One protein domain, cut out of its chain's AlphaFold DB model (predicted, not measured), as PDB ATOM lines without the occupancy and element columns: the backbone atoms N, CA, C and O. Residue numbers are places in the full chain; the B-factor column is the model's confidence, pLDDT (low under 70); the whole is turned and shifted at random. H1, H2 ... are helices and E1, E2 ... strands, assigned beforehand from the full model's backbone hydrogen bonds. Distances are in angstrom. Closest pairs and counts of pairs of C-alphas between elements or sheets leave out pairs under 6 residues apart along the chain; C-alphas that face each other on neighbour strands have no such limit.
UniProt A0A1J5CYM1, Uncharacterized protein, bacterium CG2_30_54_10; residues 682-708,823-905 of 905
ATOM      1  N   GLY A 682     283.114 201.162 171.642       50.81
ATOM      2  CA  GLY A 682     282.398 202.308 171.073       50.81
ATOM      3  C   GLY A 682     280.922 202.111 170.737       50.81
ATOM      4  O   GLY A 682     280.274 203.105 170.425       50.81
ATOM      5  N   LYS A 683     280.348 200.900 170.818       59.38
ATOM      6  CA  LYS A 683     278.903 200.749 170.564       59.38
ATOM      7  C   LYS A 683     278.073 201.133 171.800       59.38
ATOM      8  O   LYS A 683     278.306 200.559 172.869       59.38
ATOM      9  N   PRO A 684     277.132 202.090 171.688       60.75
ATOM     10  CA  PRO A 684     276.207 202.406 172.770       60.75
ATOM     11  C   PRO A 684     275.368 201.167 173.109       60.75
ATOM     12  O   PRO A 684     274.936 200.443 172.212       60.75
ATOM     13  N   ARG A 685     275.158 200.909 174.404       77.06
ATOM     14  CA  ARG A 685     274.257 199.841 174.866       77.06
ATOM     15  C   ARG A 685     272.919 200.443 175.243       77.06
ATOM     16  O   ARG A 685     272.890 201.447 175.954       77.06
ATOM     17  N   PHE A 686     271.832 199.828 174.802       85.38
ATOM     18  CA  PHE A 686     270.507 200.186 175.282       85.38
ATOM     19  C   PHE A 686     270.205 199.366 176.538       85.38
ATOM     20  O   PHE A 686     270.521 198.179 176.604       85.38
ATOM     21  N   LEU A 687     269.619 200.002 177.543       87.44
ATOM     22  CA  LEU A 687     269.183 199.386 178.785       87.44
ATOM     23  C   LEU A 687     267.715 199.737 179.004       87.44
ATOM     24  O   LEU A 687     267.387 200.911 179.168       87.44
ATOM     25  N   MET A 688     266.847 198.732 179.051       88.75
ATOM     26  CA  MET A 688     265.489 198.894 179.556       88.75
ATOM     27  C   MET A 688     265.501 198.660 181.069       88.75
ATOM     28  O   MET A 688     265.750 197.552 181.542       88.75
ATOM     29  N   LEU A 689     265.272 199.725 181.828       89.00
ATOM     30  CA  LEU A 689     265.295 199.744 183.285       89.00
ATOM     31  C   LEU A 689     263.855 199.692 183.808       89.00
ATOM     32  O   LEU A 689     263.094 200.616 183.548       89.00
ATOM     33  N   THR A 690     263.458 198.637 184.517       88.31
ATOM     34  CA  THR A 690     262.095 198.465 185.060       88.31
ATOM     35  C   THR A 690     261.983 198.879 186.522       88.31
ATOM     36  O   THR A 690     260.959 199.419 186.931       88.31
ATOM     37  N   GLN A 691     263.028 198.652 187.316       87.75
ATOM     38  CA  GLN A 691     263.052 198.992 188.734       87.75
ATOM     39  C   GLN A 691     264.426 199.502 189.145       87.75
ATOM     40  O   GLN A 691     264.615 200.698 189.373       87.75
ATOM     41  N   ARG A 692     265.396 198.594 189.264       91.00
ATOM     42  CA  ARG A 692     266.745 198.896 189.727       91.00
ATOM     43  C   ARG A 692     267.715 197.852 189.198       91.00
ATOM     44  O   ARG A 692     267.515 196.663 189.405       91.00
ATOM     45  N   LYS A 693     268.801 198.317 188.587       89.75
ATOM     46  CA  LYS A 693     269.910 197.499 188.106       89.75
ATOM     47  C   LYS A 693     271.186 197.867 188.843       89.75
ATOM     48  O   LYS A 693     271.624 199.019 188.787       89.75
ATOM     49  N   GLU A 694     271.791 196.892 189.505       89.44
ATOM     50  CA  GLU A 694     273.152 197.037 190.019       89.44
ATOM     51  C   GLU A 694     274.152 197.002 188.860       89.44
ATOM     52  O   GLU A 694     273.999 196.259 187.890       89.44
ATOM     53  N   TRP A 695     275.161 197.863 188.931       86.50
ATOM     54  CA  TRP A 695     276.121 198.079 187.863       86.50
ATOM     55  C   TRP A 695     277.526 197.682 188.308       86.50
ATOM     56  O   TRP A 695     278.263 198.469 188.903       86.50
ATOM     57  N   ALA A 696     277.915 196.455 187.967       78.56
ATOM     58  CA  ALA A 696     279.260 195.931 188.216       78.56
ATOM     59  C   ALA A 696     280.225 196.105 187.021       78.56
ATOM     60  O   ALA A 696     281.404 195.775 187.125       78.56
ATOM     61  N   GLY A 697     279.740 196.620 185.882       77.75
ATOM     62  CA  GLY A 697     280.494 196.703 184.627       77.75
ATOM     63  C   GLY A 697     281.420 197.920 184.492       77.75
ATOM     64  O   GLY A 697     281.741 198.628 185.450       77.75
ATOM     65  N   ARG A 698     281.838 198.199 183.247       82.94
ATOM     66  CA  ARG A 698     282.644 199.385 182.899       82.94
ATOM     67  C   ARG A 698     281.961 200.674 183.385       82.94
ATOM     68  O   ARG A 698     280.732 200.752 183.365       82.94
ATOM     69  N   PRO A 699     282.726 201.695 183.812       85.81
ATOM     70  CA  PRO A 699     282.143 202.931 184.319       85.81
ATOM     71  C   PRO A 699     281.326 203.633 183.232       85.81
ATOM     72  O   PRO A 699     281.837 203.905 182.153       85.81
ATOM     73  N   ILE A 700     280.078 203.981 183.539       89.44
ATOM     74  CA  ILE A 700     279.219 204.722 182.614       89.44
ATOM     75  C   ILE A 700     279.752 206.159 182.472       89.44
ATOM     76  O   ILE A 700     279.906 206.885 183.461       89.44
ATOM     77  N   LYS A 701     280.057 206.571 181.239       88.50
ATOM     78  CA  LYS A 701     280.477 207.936 180.878       88.50
ATOM     79  C   LYS A 701     279.299 208.826 180.507       88.50
ATOM     80  O   LYS A 701     279.316 210.004 180.856       88.50
ATOM     81  N   LYS A 702     278.308 208.283 179.799       90.50
ATOM     82  CA  LYS A 702     277.121 209.004 179.323       90.50
ATOM     83  C   LYS A 702     275.889 208.123 179.522       90.50
ATOM     84  O   LYS A 702     275.933 206.942 179.187       90.50
ATOM     85  N   ILE A 703     274.826 208.700 180.067       92.62
ATOM     86  CA  ILE A 703     273.478 208.134 180.098       92.62
ATOM     87  C   ILE A 703     272.610 209.068 179.281       92.62
ATOM     88  O   ILE A 703     272.641 210.274 179.491       92.62
ATOM     89  N   GLU A 704     271.828 208.533 178.374       92.81
ATOM     90  CA  GLU A 704     270.862 209.303 177.615       92.81
ATOM     91  C   GLU A 704     269.501 208.660 177.758       92.81
ATOM     92  O   GLU A 704     269.340 207.458 177.559       92.81
ATOM     93  N   VAL A 705     268.551 209.463 178.209       91.69
ATOM     94  CA  VAL A 705     267.189 209.039 178.482       91.69
ATOM     95  C   VAL A 705     266.383 209.282 177.218       91.69
ATOM     96  O   VAL A 705     266.242 210.430 176.801       91.69
ATOM     97  N   LEU A 706     265.902 208.202 176.602       90.38
ATOM     98  CA  LEU A 706     265.161 208.256 175.345       90.38
ATOM     99  C   LEU A 706     263.665 208.296 175.643       90.38
ATOM    100  O   LEU A 706     263.113 207.334 176.179       90.38
ATOM    101  N   LEU A 707     263.021 209.405 175.289       88.19
ATOM    102  CA  LEU A 707     261.578 209.605 175.448       88.19
ATOM    103  C   LEU A 707     260.856 209.779 174.111       88.19
ATOM    104  O   LEU A 707     259.632 209.749 174.065       88.19
ATOM    105  N   GLU A 708     261.599 209.867 173.009       89.44
ATOM    106  CA  GLU A 708     261.041 209.874 171.663       89.44
ATOM    107  C   GLU A 708     261.244 208.517 170.982       89.44
ATOM    108  O   GLU A 708     262.365 208.051 170.771       89.44
ATOM    109  N   ALA A 823     257.774 185.771 168.867       43.50
ATOM    110  CA  ALA A 823     257.234 186.914 168.148       43.50
ATOM    111  C   ALA A 823     257.738 188.225 168.777       43.50
ATOM    112  O   ALA A 823     257.012 188.927 169.476       43.50
ATOM    113  N   GLY A 824     258.997 188.577 168.531       49.69
ATOM    114  CA  GLY A 824     259.494 189.911 168.834       49.69
ATOM    115  C   GLY A 824     260.879 190.175 168.270       49.69
ATOM    116  O   GLY A 824     261.425 189.401 167.483       49.69
ATOM    117  N   LEU A 825     261.391 191.365 168.550       53.38
ATOM    118  CA  LEU A 825     262.674 191.812 168.027       53.38
ATOM    119  C   LEU A 825     263.771 191.394 169.003       53.38
ATOM    120  O   LEU A 825     263.858 191.920 170.109       53.38
ATOM    121  N   SER A 826     264.619 190.454 168.588       54.19
ATOM    122  CA  SER A 826     265.840 190.128 169.325       54.19
ATOM    123  C   SER A 826     266.894 191.198 169.044       54.19
ATOM    124  O   SER A 826     267.619 191.130 168.048       54.19
ATOM    125  N   PHE A 827     266.992 192.191 169.924       59.94
ATOM    126  CA  PHE A 827     268.075 193.167 169.892       59.94
ATOM    127  C   PHE A 827     269.264 192.630 170.688       59.94
ATOM    128  O   PHE A 827     269.242 192.627 171.913       59.94
ATOM    129  N   ALA A 828     270.347 192.251 170.007       51.50
ATOM    130  CA  ALA A 828     271.591 191.830 170.666       51.50
ATOM    131  C   ALA A 828     272.243 192.935 171.539       51.50
ATOM    132  O   ALA A 828     273.257 192.694 172.187       51.50
ATOM    133  N   SER A 829     271.693 194.155 171.534       56.09
ATOM    134  CA  SER A 829     272.207 195.348 172.214       56.09
ATOM    135  C   SER A 829     271.279 195.926 173.288       56.09
ATOM    136  O   SER A 829     271.589 197.001 173.808       56.09
ATOM    137  N   LEU A 830     270.141 195.280 173.570       63.41
ATOM    138  CA  LEU A 830     269.167 195.750 174.552       63.41
ATOM    139  C   LEU A 830     269.214 194.878 175.806       63.41
ATOM    140  O   LEU A 830     268.634 193.796 175.850       63.41
ATOM    141  N   ASP A 831     269.909 195.371 176.823       67.06
ATOM    142  CA  ASP A 831     269.948 194.734 178.132       67.06
ATOM    143  C   ASP A 831     268.665 195.080 178.904       67.06
ATOM    144  O   ASP A 831     268.200 196.220 178.881       67.06
ATOM    145  N   THR A 832     268.119 194.125 179.650       64.38
ATOM    146  CA  THR A 832     267.072 194.372 180.655       64.38
ATOM    147  C   THR A 832     267.678 194.338 182.059       64.38
ATOM    148  O   THR A 832     268.807 193.874 182.251       64.38
ATOM    149  N   ASP A 833     266.987 194.878 183.058       64.81
ATOM    150  CA  ASP A 833     267.396 194.777 184.466       64.81
ATOM    151  C   ASP A 833     266.979 193.468 185.143       64.81
ATOM    152  O   ASP A 833     267.495 193.149 186.210       64.81
ATOM    153  N   SER A 834     266.124 192.667 184.507       57.88
ATOM    154  CA  SER A 834     265.875 191.290 184.922       57.88
ATOM    155  C   SER A 834     266.968 190.344 184.421       57.88
ATOM    156  O   SER A 834     267.198 190.271 183.215       57.88
ATOM    157  N   ASP A 835     267.520 189.512 185.312       52.84
ATOM    158  CA  ASP A 835     268.385 188.354 184.988       52.84
ATOM    159  C   ASP A 835     267.673 187.270 184.149       52.84
ATOM    160  O   ASP A 835     268.259 186.259 183.756       52.84
ATOM    161  N   ARG A 836     266.380 187.462 183.861       48.41
ATOM    162  CA  ARG A 836     265.628 186.661 182.897       48.41
ATOM    163  C   ARG A 836     266.082 187.065 181.498       48.41
ATOM    164  O   ARG A 836     265.660 188.097 180.988       48.41
ATOM    165  N   GLY A 837     266.985 186.269 180.932       47.22
ATOM    166  CA  GLY A 837     267.588 186.515 179.628       47.22
ATOM    167  C   GLY A 837     266.569 186.865 178.542       47.22
ATOM    168  O   GLY A 837     265.553 186.191 178.403       47.22
ATOM    169  N   GLY A 838     266.881 187.924 177.789       50.41
ATOM    170  CA  GLY A 838     266.493 188.125 176.391       50.41
ATOM    171  C   GLY A 838     265.027 187.919 176.019       50.41
ATOM    172  O   GLY A 838     264.780 187.445 174.917       50.41
ATOM    173  N   LEU A 839     264.062 188.248 176.884       49.03
ATOM    174  CA  LEU A 839     262.657 188.217 176.473       49.03
ATOM    175  C   LEU A 839     262.460 189.192 175.296       49.03
ATOM    176  O   LEU A 839     262.801 190.373 175.424       49.03
ATOM    177  N   PRO A 840     261.937 188.725 174.150       56.53
ATOM    178  CA  PRO A 840     261.731 189.569 172.985       56.53
ATOM    179  C   PRO A 840     260.715 190.663 173.331       56.53
ATOM    180  O   PRO A 840     259.605 190.374 173.780       56.53
ATOM    181  N   LEU A 841     261.093 191.929 173.142       60.66
ATOM    182  CA  LEU A 841     260.193 193.038 173.448       60.66
ATOM    183  C   LEU A 841     259.083 193.126 172.409       60.66
ATOM    184  O   LEU A 841     259.336 193.238 171.204       60.66
ATOM    185  N   LEU A 842     257.848 193.139 172.902       65.06
ATOM    186  CA  LEU A 842     256.688 193.482 172.097       65.06
ATOM    187  C   LEU A 842     256.690 195.001 171.837       65.06
ATOM    188  O   LEU A 842     256.994 195.776 172.747       65.06
ATOM    189  N   PRO A 843     256.306 195.466 170.634       66.06
ATOM    190  CA  PRO A 843     256.203 196.897 170.325       66.06
ATOM    191  C   PRO A 843     255.334 197.686 171.319       66.06
ATOM    192  O   PRO A 843     255.607 198.847 171.610       66.06
ATOM    193  N   GLU A 844     254.313 197.041 171.887       68.06
ATOM    194  CA  GLU A 844     253.435 197.626 172.906       68.06
ATOM    195  C   GLU A 844     254.185 197.950 174.208       68.06
ATOM    196  O   GLU A 844     253.958 199.003 174.798       68.06
ATOM    197  N   GLN A 845     255.141 197.105 174.607       73.38
ATOM    198  CA  GLN A 845     255.975 197.321 175.794       73.38
ATOM    199  C   GLN A 845     256.975 198.466 175.585       73.38
ATOM    200  O   GLN A 845     257.280 199.200 176.522       73.38
ATOM    201  N   LEU A 846     257.447 198.666 174.349       79.06
ATOM    202  CA  LEU A 846     258.312 199.797 174.003       79.06
ATOM    203  C   LEU A 846     257.578 201.137 174.132       79.06
ATOM    204  O   LEU A 846     258.168 202.098 174.611       79.06
ATOM    205  N   ASN A 847     256.288 201.209 173.786       83.25
ATOM    206  CA  ASN A 847     255.507 202.446 173.918       83.25
ATOM    207  C   ASN A 847     255.395 202.940 175.370       83.25
ATOM    208  O   ASN A 847     255.321 204.146 175.611       83.25
ATOM    209  N   GLU A 848     255.412 202.033 176.349       86.06
ATOM    210  CA  GLU A 848     255.401 202.406 177.766       86.06
ATOM    211  C   GLU A 848     256.717 203.060 178.212       86.06
ATOM    212  O   GLU A 848     256.702 203.889 179.127       86.06
ATOM    213  N   CYS A 849     257.832 202.753 177.534       86.69
ATOM    214  CA  CYS A 849     259.156 203.292 177.845       86.69
ATOM    215  C   CYS A 849     259.285 204.796 177.591       86.69
ATOM    216  O   CYS A 849     260.056 205.471 178.277       86.69
ATOM    217  N   PHE A 850     258.520 205.319 176.634       88.75
ATOM    218  CA  PHE A 850     258.645 206.687 176.130       88.75
ATOM    219  C   PHE A 850     257.761 207.705 176.865       88.75
ATOM    220  O   PHE A 850     257.819 208.897 176.584       88.75
ATOM    221  N   GLN A 851     256.938 207.277 177.826       88.12
ATOM    222  CA  GLN A 851     256.092 208.216 178.567       88.12
ATOM    223  C   GLN A 851     256.905 208.980 179.625       88.12
ATOM    224  O   GLN A 851     257.703 208.353 180.326       88.12
ATOM    225  N   PRO A 852     256.713 210.300 179.792       89.25
ATOM    226  CA  PRO A 852     257.440 211.073 180.796       89.25
ATOM    227  C   PRO A 852     256.951 210.804 182.226       89.25
ATOM    228  O   PRO A 852     255.879 210.234 182.442       89.25
ATOM    229  N   GLY A 853     257.738 211.245 183.211       88.50
ATOM    230  CA  GLY A 853     257.409 211.156 184.635       88.50
ATOM    231  C   GLY A 853     258.255 210.160 185.432       88.50
ATOM    232  O   GLY A 853     258.872 209.242 184.886       88.50
ATOM    233  N   GLY A 854     258.263 210.357 186.754       91.44
ATOM    234  CA  GLY A 854     259.168 209.690 187.692       91.44
ATOM    235  C   GLY A 854     260.554 210.331 187.742       91.44
ATOM    236  O   GLY A 854     260.787 211.410 187.198       91.44
ATOM    237  N   GLU A 855     261.481 209.647 188.400       92.56
ATOM    238  CA  GLU A 855     262.866 210.076 188.562       92.56
ATOM    239  C   GLU A 855     263.816 208.920 188.246       92.56
ATOM    240  O   GLU A 855     263.556 207.770 188.610       92.56
ATOM    241  N   LEU A 856     264.923 209.237 187.577       94.69
ATOM    242  CA  LEU A 856     266.071 208.358 187.402       94.69
ATOM    243  C   LEU A 856     267.015 208.550 188.594       94.69
ATOM    244  O   LEU A 856     267.576 209.627 188.795       94.69
ATOM    245  N   VAL A 857     267.210 207.487 189.366       94.25
ATOM    246  CA  VAL A 857     268.062 207.455 190.552       94.25
ATOM    247  C   VAL A 857     269.407 206.836 190.191       94.25
ATOM    248  O   VAL A 857     269.497 205.664 189.829       94.25
ATOM    249  N   LEU A 858     270.473 207.623 190.315       93.81
ATOM    250  CA  LEU A 858     271.853 207.170 190.183       93.81
ATOM    251  C   LEU A 858     272.432 206.963 191.585       93.81
ATOM    252  O   LEU A 858     272.668 207.926 192.315       93.81
ATOM    253  N   SER A 859     272.679 205.714 191.962       91.69
ATOM    254  CA  SER A 859     273.292 205.363 193.243       91.69
ATOM    255  C   SER A 859     274.788 205.141 193.083       91.69
ATOM    256  O   SER A 859     275.235 204.468 192.153       91.69
ATOM    257  N   GLY A 860     275.568 205.697 194.004       90.50
ATOM    258  CA  GLY A 860     277.003 205.465 194.100       90.50
ATOM    259  C   GLY A 860     277.487 205.518 195.550       90.50
ATOM    260  O   GLY A 860     276.718 205.846 196.458       90.50
ATOM    261  N   PRO A 861     278.791 205.312 195.791       84.12
ATOM    262  CA  PRO A 861     279.331 205.146 197.142       84.12
ATOM    263  C   PRO A 861     279.291 206.440 197.974       84.12
ATOM    264  O   PRO A 861     279.524 206.427 199.177       84.12
ATOM    265  N   LYS A 862     279.026 207.586 197.331       81.69
ATOM    266  CA  LYS A 862     278.975 208.920 197.953       81.69
ATOM    267  C   LYS A 862     277.554 209.491 198.047       81.69
ATOM    268  O   LYS A 862     277.411 210.692 198.263       81.69
ATOM    269  N   GLY A 863     276.533 208.653 197.865       86.12
ATOM    270  CA  GLY A 863     275.121 209.028 197.935       86.12
ATOM    271  C   GLY A 863     274.368 208.822 196.621       86.12
ATOM    272  O   GLY A 863     274.934 208.384 195.616       86.12
ATOM    273  N   ASN A 864     273.080 209.157 196.651       89.06
ATOM    274  CA  ASN A 864     272.163 209.022 195.521       89.06
ATOM    275  C   ASN A 864     271.931 210.381 194.852       89.06
ATOM    276  O   ASN A 864     271.799 211.398 195.533       89.06
ATOM    277  N   LEU A 865     271.850 210.388 193.524       89.50
ATOM    278  CA  LEU A 865     271.429 211.532 192.723       89.50
ATOM    279  C   LEU A 865     270.107 211.176 192.042       89.50
ATOM    280  O   LEU A 865     270.077 210.237 191.252       89.50
ATOM    281  N   SER A 866     269.037 211.908 192.353       90.00
ATOM    282  CA  SER A 866     267.737 211.735 191.696       90.00
ATOM    283  C   SER A 866     267.534 212.810 190.640       90.00
ATOM    284  O   SER A 866     267.813 213.985 190.893       90.00
ATOM    285  N   ILE A 867     267.101 212.405 189.450       91.19
ATOM    286  CA  ILE A 867     266.954 213.285 188.290       91.19
ATOM    287  C   ILE A 867     265.536 213.115 187.744       91.19
ATOM    288  O   ILE A 867     265.197 212.013 187.310       91.19
ATOM    289  N   PRO A 868     264.698 214.165 187.755       90.19
ATOM    290  CA  PRO A 868     263.332 214.066 187.259       90.19
ATOM    291  C   PRO A 868     263.315 213.810 185.749       90.19
ATOM    292  O   PRO A 868     264.100 214.392 185.002       90.19
ATOM    293  N   ILE A 869     262.407 212.943 185.304       90.44
ATOM    294  CA  ILE A 869     262.241 212.591 183.891       90.44
ATOM    295  C   ILE A 869     261.225 213.561 183.271       90.44
ATOM    296  O   ILE A 869     260.015 213.420 183.477       90.44
ATOM    297  N   SER A 870     261.732 214.568 182.555       86.06
ATOM    298  CA  SER A 870     260.955 215.572 181.807       86.06
ATOM    299  C   SER A 870     260.267 214.990 180.566       86.06
ATOM    300  O   SER A 870     260.422 213.812 180.285       86.06
ATOM    301  N   ALA A 871     259.487 215.799 179.835       81.19
ATOM    302  CA  ALA A 871     258.877 215.405 178.557       81.19
ATOM    303  C   ALA A 871     259.906 215.168 177.437       81.19
ATOM    304  O   ALA A 871     259.671 214.335 176.569       81.19
ATOM    305  N   ASP A 872     261.049 215.853 177.504       80.50
ATOM    306  CA  ASP A 872     262.064 215.825 176.453       80.50
ATOM    307  C   ASP A 872     263.200 214.851 176.789       80.50
ATOM    308  O   ASP A 872     263.610 214.742 177.954       80.50
ATOM    309  N   SER A 873     263.739 214.177 175.766       81.19
ATOM    310  CA  SER A 873     264.942 213.341 175.876       81.19
ATOM    311  C   SER A 873     266.124 214.167 176.398       81.19
ATOM    312  O   SER A 873     266.368 215.288 175.949       81.19
ATOM    313  N   PHE A 874     266.902 213.622 177.338       86.56
ATOM    314  CA  PHE A 874     268.037 214.343 177.921       86.56
ATOM    315  C   PHE A 874     269.260 213.460 178.145       86.56
ATOM    316  O   PHE A 874     269.186 212.248 178.336       86.56
ATOM    317  N   THR A 875     270.425 214.104 178.141       90.44
ATOM    318  CA  THR A 875     271.724 213.458 178.314       90.44
ATOM    319  C   THR A 875     272.355 213.845 179.648       90.44
ATOM    320  O   THR A 875     272.494 215.019 179.983       90.44
ATOM    321  N   LEU A 876     272.849 212.840 180.359       89.81
ATOM    322  CA  LEU A 876     273.675 212.955 181.547       89.81
ATOM    323  C   LEU A 876     275.089 212.478 181.231       89.81
ATOM    324  O   LEU A 876     275.315 211.294 180.989       89.81
ATOM    325  N   ALA A 877     276.061 213.384 181.265       88.44
ATOM    326  CA  ALA A 877     277.457 213.035 181.035       88.44
ATOM    327  C   ALA A 877     278.305 213.227 182.297       88.44
ATOM    328  O   ALA A 877     278.135 214.156 183.093       88.44
ATOM    329  N   ARG A 878     279.251 212.310 182.486       83.88
ATOM    330  CA  ARG A 878     280.175 212.316 183.613       83.88
ATOM    331  C   ARG A 878     281.136 213.494 183.490       83.88
ATOM    332  O   ARG A 878     281.865 213.615 182.512       83.88
ATOM    333  N   GLY A 879     281.188 214.327 184.526       80.19
ATOM    334  CA  GLY A 879     281.988 215.551 184.561       80.19
ATOM    335  C   GLY A 879     281.222 216.815 184.170       80.19
ATOM    336  O   GLY A 879     281.695 217.894 184.511       80.19
ATOM    337  N   THR A 880     280.051 216.695 183.535       83.75
ATOM    338  CA  THR A 880     279.167 217.829 183.215       83.75
ATOM    339  C   THR A 880     277.888 217.789 184.051       83.75
ATOM    340  O   THR A 880     277.630 218.716 184.808       83.75
ATOM    341  N   SER A 881     277.127 216.695 183.975       83.69
ATOM    342  CA  SER A 881     275.832 216.532 184.653       83.69
ATOM    343  C   SER A 881     275.973 215.953 186.065       83.69
ATOM    344  O   SER A 881     275.151 216.210 186.936       83.69
ATOM    345  N   PHE A 882     277.032 215.181 186.311       82.25
ATOM    346  CA  PHE A 882     277.390 214.670 187.637       82.25
ATOM    347  C   PHE A 882     278.910 214.666 187.826       82.25
ATOM    348  O   PHE A 882     279.676 214.742 186.864       82.25
ATOM    349  N   ARG A 883     279.378 214.609 189.084       80.81
ATOM    350  CA  ARG A 883     280.803 214.805 189.423       80.81
ATOM    351  C   ARG A 883     281.701 213.838 188.640       80.81
ATOM    352  O   ARG A 883     281.422 212.645 188.567       80.81
ATOM    353  N   LYS A 884     282.855 214.319 188.160       84.06
ATOM    354  CA  LYS A 884     283.854 213.508 187.426       84.06
ATOM    355  C   LYS A 884     284.291 212.247 188.191       84.06
ATOM    356  O   LYS A 884     284.605 211.231 187.579       84.06
ATOM    357  N   ASN A 885     284.240 212.275 189.522       83.19
ATOM    358  CA  ASN A 885     284.627 211.157 190.390       83.19
ATOM    359  C   ASN A 885     283.432 210.339 190.914       83.19
ATOM    360  O   ASN A 885     283.617 209.484 191.774       83.19
ATOM    361  N   PHE A 886     282.211 210.613 190.449       82.31
ATOM    362  CA  PHE A 886     281.029 209.841 190.818       82.31
ATOM    363  C   PHE A 886     281.018 208.533 190.018       82.31
ATOM    364  O   PHE A 886     281.006 208.552 188.786       82.31
ATOM    365  N   LYS A 887     281.093 207.404 190.728       86.81
ATOM    366  CA  LYS A 887     280.987 206.057 190.162       86.81
ATOM    367  C   LYS A 887     279.550 205.588 190.368       86.81
ATOM    368  O   LYS A 887     279.084 205.576 191.501       86.81
ATOM    369  N   ILE A 888     278.873 205.257 189.275       90.25
ATOM    370  CA  ILE A 888     277.515 204.717 189.309       90.25
ATOM    371  C   ILE A 888     277.626 203.227 189.641       90.25
ATOM    372  O   ILE A 888     278.260 202.485 188.894       90.25
ATOM    373  N   GLU A 889     277.057 202.832 190.776       90.69
ATOM    374  CA  GLU A 889     276.992 201.450 191.272       90.69
ATOM    375  C   GLU A 889     275.596 200.851 191.102       90.69
ATOM    376  O   GLU A 889     275.468 199.636 191.015       90.69
ATOM    377  N   ALA A 890     274.547 201.673 191.008       91.69
ATOM    378  CA  ALA A 890     273.228 201.217 190.583       91.69
ATOM    379  C   ALA A 890     272.448 202.319 189.851       91.69
ATOM    380  O   ALA A 890     272.605 203.510 190.133       91.69
ATOM    381  N   LEU A 891     271.600 201.895 188.919       93.12
ATOM    382  CA  LEU A 891     270.595 202.712 188.243       93.12
ATOM    383  C   LEU A 891     269.220 202.270 188.736       93.12
ATOM    384  O   LEU A 891     268.966 201.073 188.793       93.12
ATOM    385  N   GLY A 892     268.329 203.194 189.069       92.81
ATOM    386  CA  GLY A 892     266.950 202.870 189.430       92.81
ATOM    387  C   GLY A 892     265.959 203.894 188.907       92.81
ATOM    388  O   GLY A 892     266.346 205.000 188.546       92.81
ATOM    389  N   ILE A 893     264.683 203.529 188.869       94.25
ATOM    390  CA  ILE A 893     263.588 204.437 188.524       94.25
ATOM    391  C   ILE A 893     262.509 204.418 189.601       94.25
ATOM    392  O   ILE A 893     262.264 203.394 190.231       94.25
ATOM    393  N   THR A 894     261.855 205.558 189.814       91.00
ATOM    394  CA  THR A 894     260.756 205.681 190.793       91.00
ATOM    395  C   THR A 894     259.366 205.496 190.184       91.00
ATOM    396  O   THR A 894     258.370 205.490 190.906       91.00
ATOM    397  N   ARG A 895     259.270 205.346 188.859       88.56
ATOM    398  CA  ARG A 895     258.003 205.134 188.144       88.56
ATOM    399  C   ARG A 895     257.680 203.649 187.987       88.56
ATOM    400  O   ARG A 895     258.568 202.808 187.999       88.56
ATOM    401  N   THR A 896     256.402 203.346 187.770       83.75
ATOM    402  CA  THR A 896     255.903 201.975 187.556       83.75
ATOM    403  C   THR A 896     256.209 201.410 186.168       83.75
ATOM    404  O   THR A 896     256.130 200.201 185.977       83.75
ATOM    405  N   ARG A 897     256.519 202.269 185.192       88.19
ATOM    406  CA  ARG A 897     256.742 201.897 183.788       88.19
ATOM    407  C   ARG A 897     258.234 201.783 183.459       88.19
ATOM    408  O   ARG A 897     259.004 202.608 183.953       88.19
ATOM    409  N   PRO A 898     258.652 200.848 182.588       89.69
ATOM    410  CA  PRO A 898     260.056 200.711 182.194       89.69
ATOM    411  C   PRO A 898     260.596 202.003 181.591       89.69
ATOM    412  O   PRO A 898     259.823 202.764 181.033       89.69
ATOM    413  N   LEU A 899     261.896 202.273 181.689       90.44
ATOM    414  CA  LEU A 899     262.585 203.416 181.086       90.44
ATOM    415  C   LEU A 899     263.688 202.933 180.152       90.44
ATOM    416  O   LEU A 899     264.484 202.077 180.533       90.44
ATOM    417  N   LEU A 900     263.771 203.518 178.958       91.56
ATOM    418  CA  LEU A 900     264.819 203.189 178.003       91.56
ATOM    419  C   LEU A 900     266.002 204.155 178.130       91.56
ATOM    420  O   LEU A 900     265.866 205.371 177.986       91.56
ATOM    421  N   LEU A 901     267.178 203.595 178.392       91.06
ATOM    422  CA  LEU A 901     268.429 204.317 178.575       91.06
ATOM    423  C   LEU A 901     269.434 203.916 177.498       91.06
ATOM    424  O   LEU A 901     269.613 202.737 177.214       91.06
ATOM    425  N   ARG A 902     270.166 204.886 176.961       89.62
ATOM    426  CA  ARG A 902     271.363 204.665 176.151       89.62
ATOM    427  C   ARG A 902     272.600 204.923 177.004       89.62
ATOM    428  O   ARG A 902     272.801 206.020 177.518       89.62
ATOM    429  N   LEU A 903     273.433 203.900 177.159       89.06
ATOM    430  CA  LEU A 903     274.641 203.927 177.974       89.06
ATOM    431  C   LEU A 903     275.886 203.965 177.086       89.06
ATOM    432  O   LEU A 903     276.039 203.167 176.158       89.06
ATOM    433  N   SER A 904     276.807 204.873 177.398       87.88
ATOM    434  CA  SER A 904     278.151 204.921 176.811       87.88
ATOM    435  C   SER A 904     279.207 204.744 177.903       87.88
ATOM    436  O   SER A 904     279.078 205.330 178.981       87.88
ATOM    437  N   PHE A 905     280.252 203.962 177.618       85.75
ATOM    438  CA  PHE A 905     281.267 203.501 178.583       85.75
ATOM    439  C   PHE A 905     282.663 204.072 178.348       85.75
ATOM    440  O   PHE A 905     283.021 204.435 177.205       85.75
TER     441      PHE A 905
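AT A GLANCE: This is residues 682 to 708 and 823 to 905 of the 905 residues of an uncharacterized protein of bacterium CG2_30_54_10 (UniProt A0A1J5CYM1). The model is a sandwich of two sheets: E4, E1, E9, E3 and E7 make one layer and E2, E8, E5 and E6 lie face to face with it, while the single helix H1 sits beyond the strand ends at one end and only grazes the five-stranded sheet. At the other end of the strands the long loop of residues 878 to 889 passes from E7 in one layer to E8 in the other. The printed part has 110 residues, with nine named strands and one named helix in the order E1, E2, E3, E4, H1, E5, E6, E7, E8, E9; the larger sheet is mixed, the smaller antiparallel. The class is mostly strand, although under half of the residues are in named elements. The whole is compact, with a radius of gyration of the C-alphas of 13.5 A, and its outline is elongated, with spans of 43 by 28 by 22 A.

HOW THE PARTS SIT: The larger sheet runs E4, residues 830 to 832; E1, residues 685 to 689; E9, residues 899 to 904; E3, residues 702 to 705; and E7, residues 874 to 877. E4 and E7 are its edge strands. It is only just strongly twisted, with C-alphas up to 4.0 A off its best plane, and from edge to edge the strands' lines turn by 95 degrees. E4 and E1 are parallel, with N 831 and O 686 2.9 A apart, within hydrogen-bond range. E1 and E9 are antiparallel, at 150 degrees between their directions, with N 687 and O 901 2.8 A apart. E9 and E3 are antiparallel, with N 902 and O 704 at 2.8 A. E3 and E7 are antiparallel, with N 876 and O 703 at 2.7 A. The smaller sheet runs E2, residues 692 to 694; E8, residues 890 to 893; E5, residues 855 to 860; and E6, residues 863 to 868, with E2 and E6 at its edges. E2 and E8 are antiparallel, with N 693 and O 891 at 2.8 A. E8 and E5 are antiparallel, with N 857 and O 892 at 2.8 A. E5 and E6 form a hairpin, with N 858 and O 865 at 2.8 A. Between the sheets, the closest C-alphas of E1 and E8 are those of Leu 689 and Gly 892, 7.1 A apart. Among the pairs that stay apart are E3 and E5, E2 and E9, and E6 and E7. H1, residues 843 to 849, only grazes the larger sheet with its residues 846 to 849; its closest C-alpha to E9 is that of Cys 849, 4.7 A from that of Leu 899. In H1, 1 of 3 O i to N i+4 pairs and 4 of 4 O i to N i+3 pairs are within hydrogen-bond range.

IN THESE COORDINATES: E1 begins at C-alpha 685, (274.257, 199.841, 174.866), and is 12.3 A long. E6 is 16.7 A long, E9 16.2 A and E5 15.9 A. E8 measures 10.4 A, H1 10.3 A, and E3 and E7 10.0 A each; E2, at 6.7 A, and E4, at 6.6 A, are short. H1 begins at C-alpha 843, (256.203, 196.897, 170.325). E9 ends at C-alpha 904, (278.151, 204.921, 176.811).

THE WHOLE: The C-alphas farthest apart are those of Ala 823 and Lys 862, at 43.0 A. Residues 709 to 822 are not printed, and C-alphas 708 and 823 stand 23.5 A apart across that cut, which lies in the link from E3 to E4. Of the links printed whole, the one from E7 to E8 is long, with 12 residues. The mean pLDDT of the printed part is 80.5; residues 682 to 684 and 823 to 844 are under 70. Phe 905 is the chain's last residue.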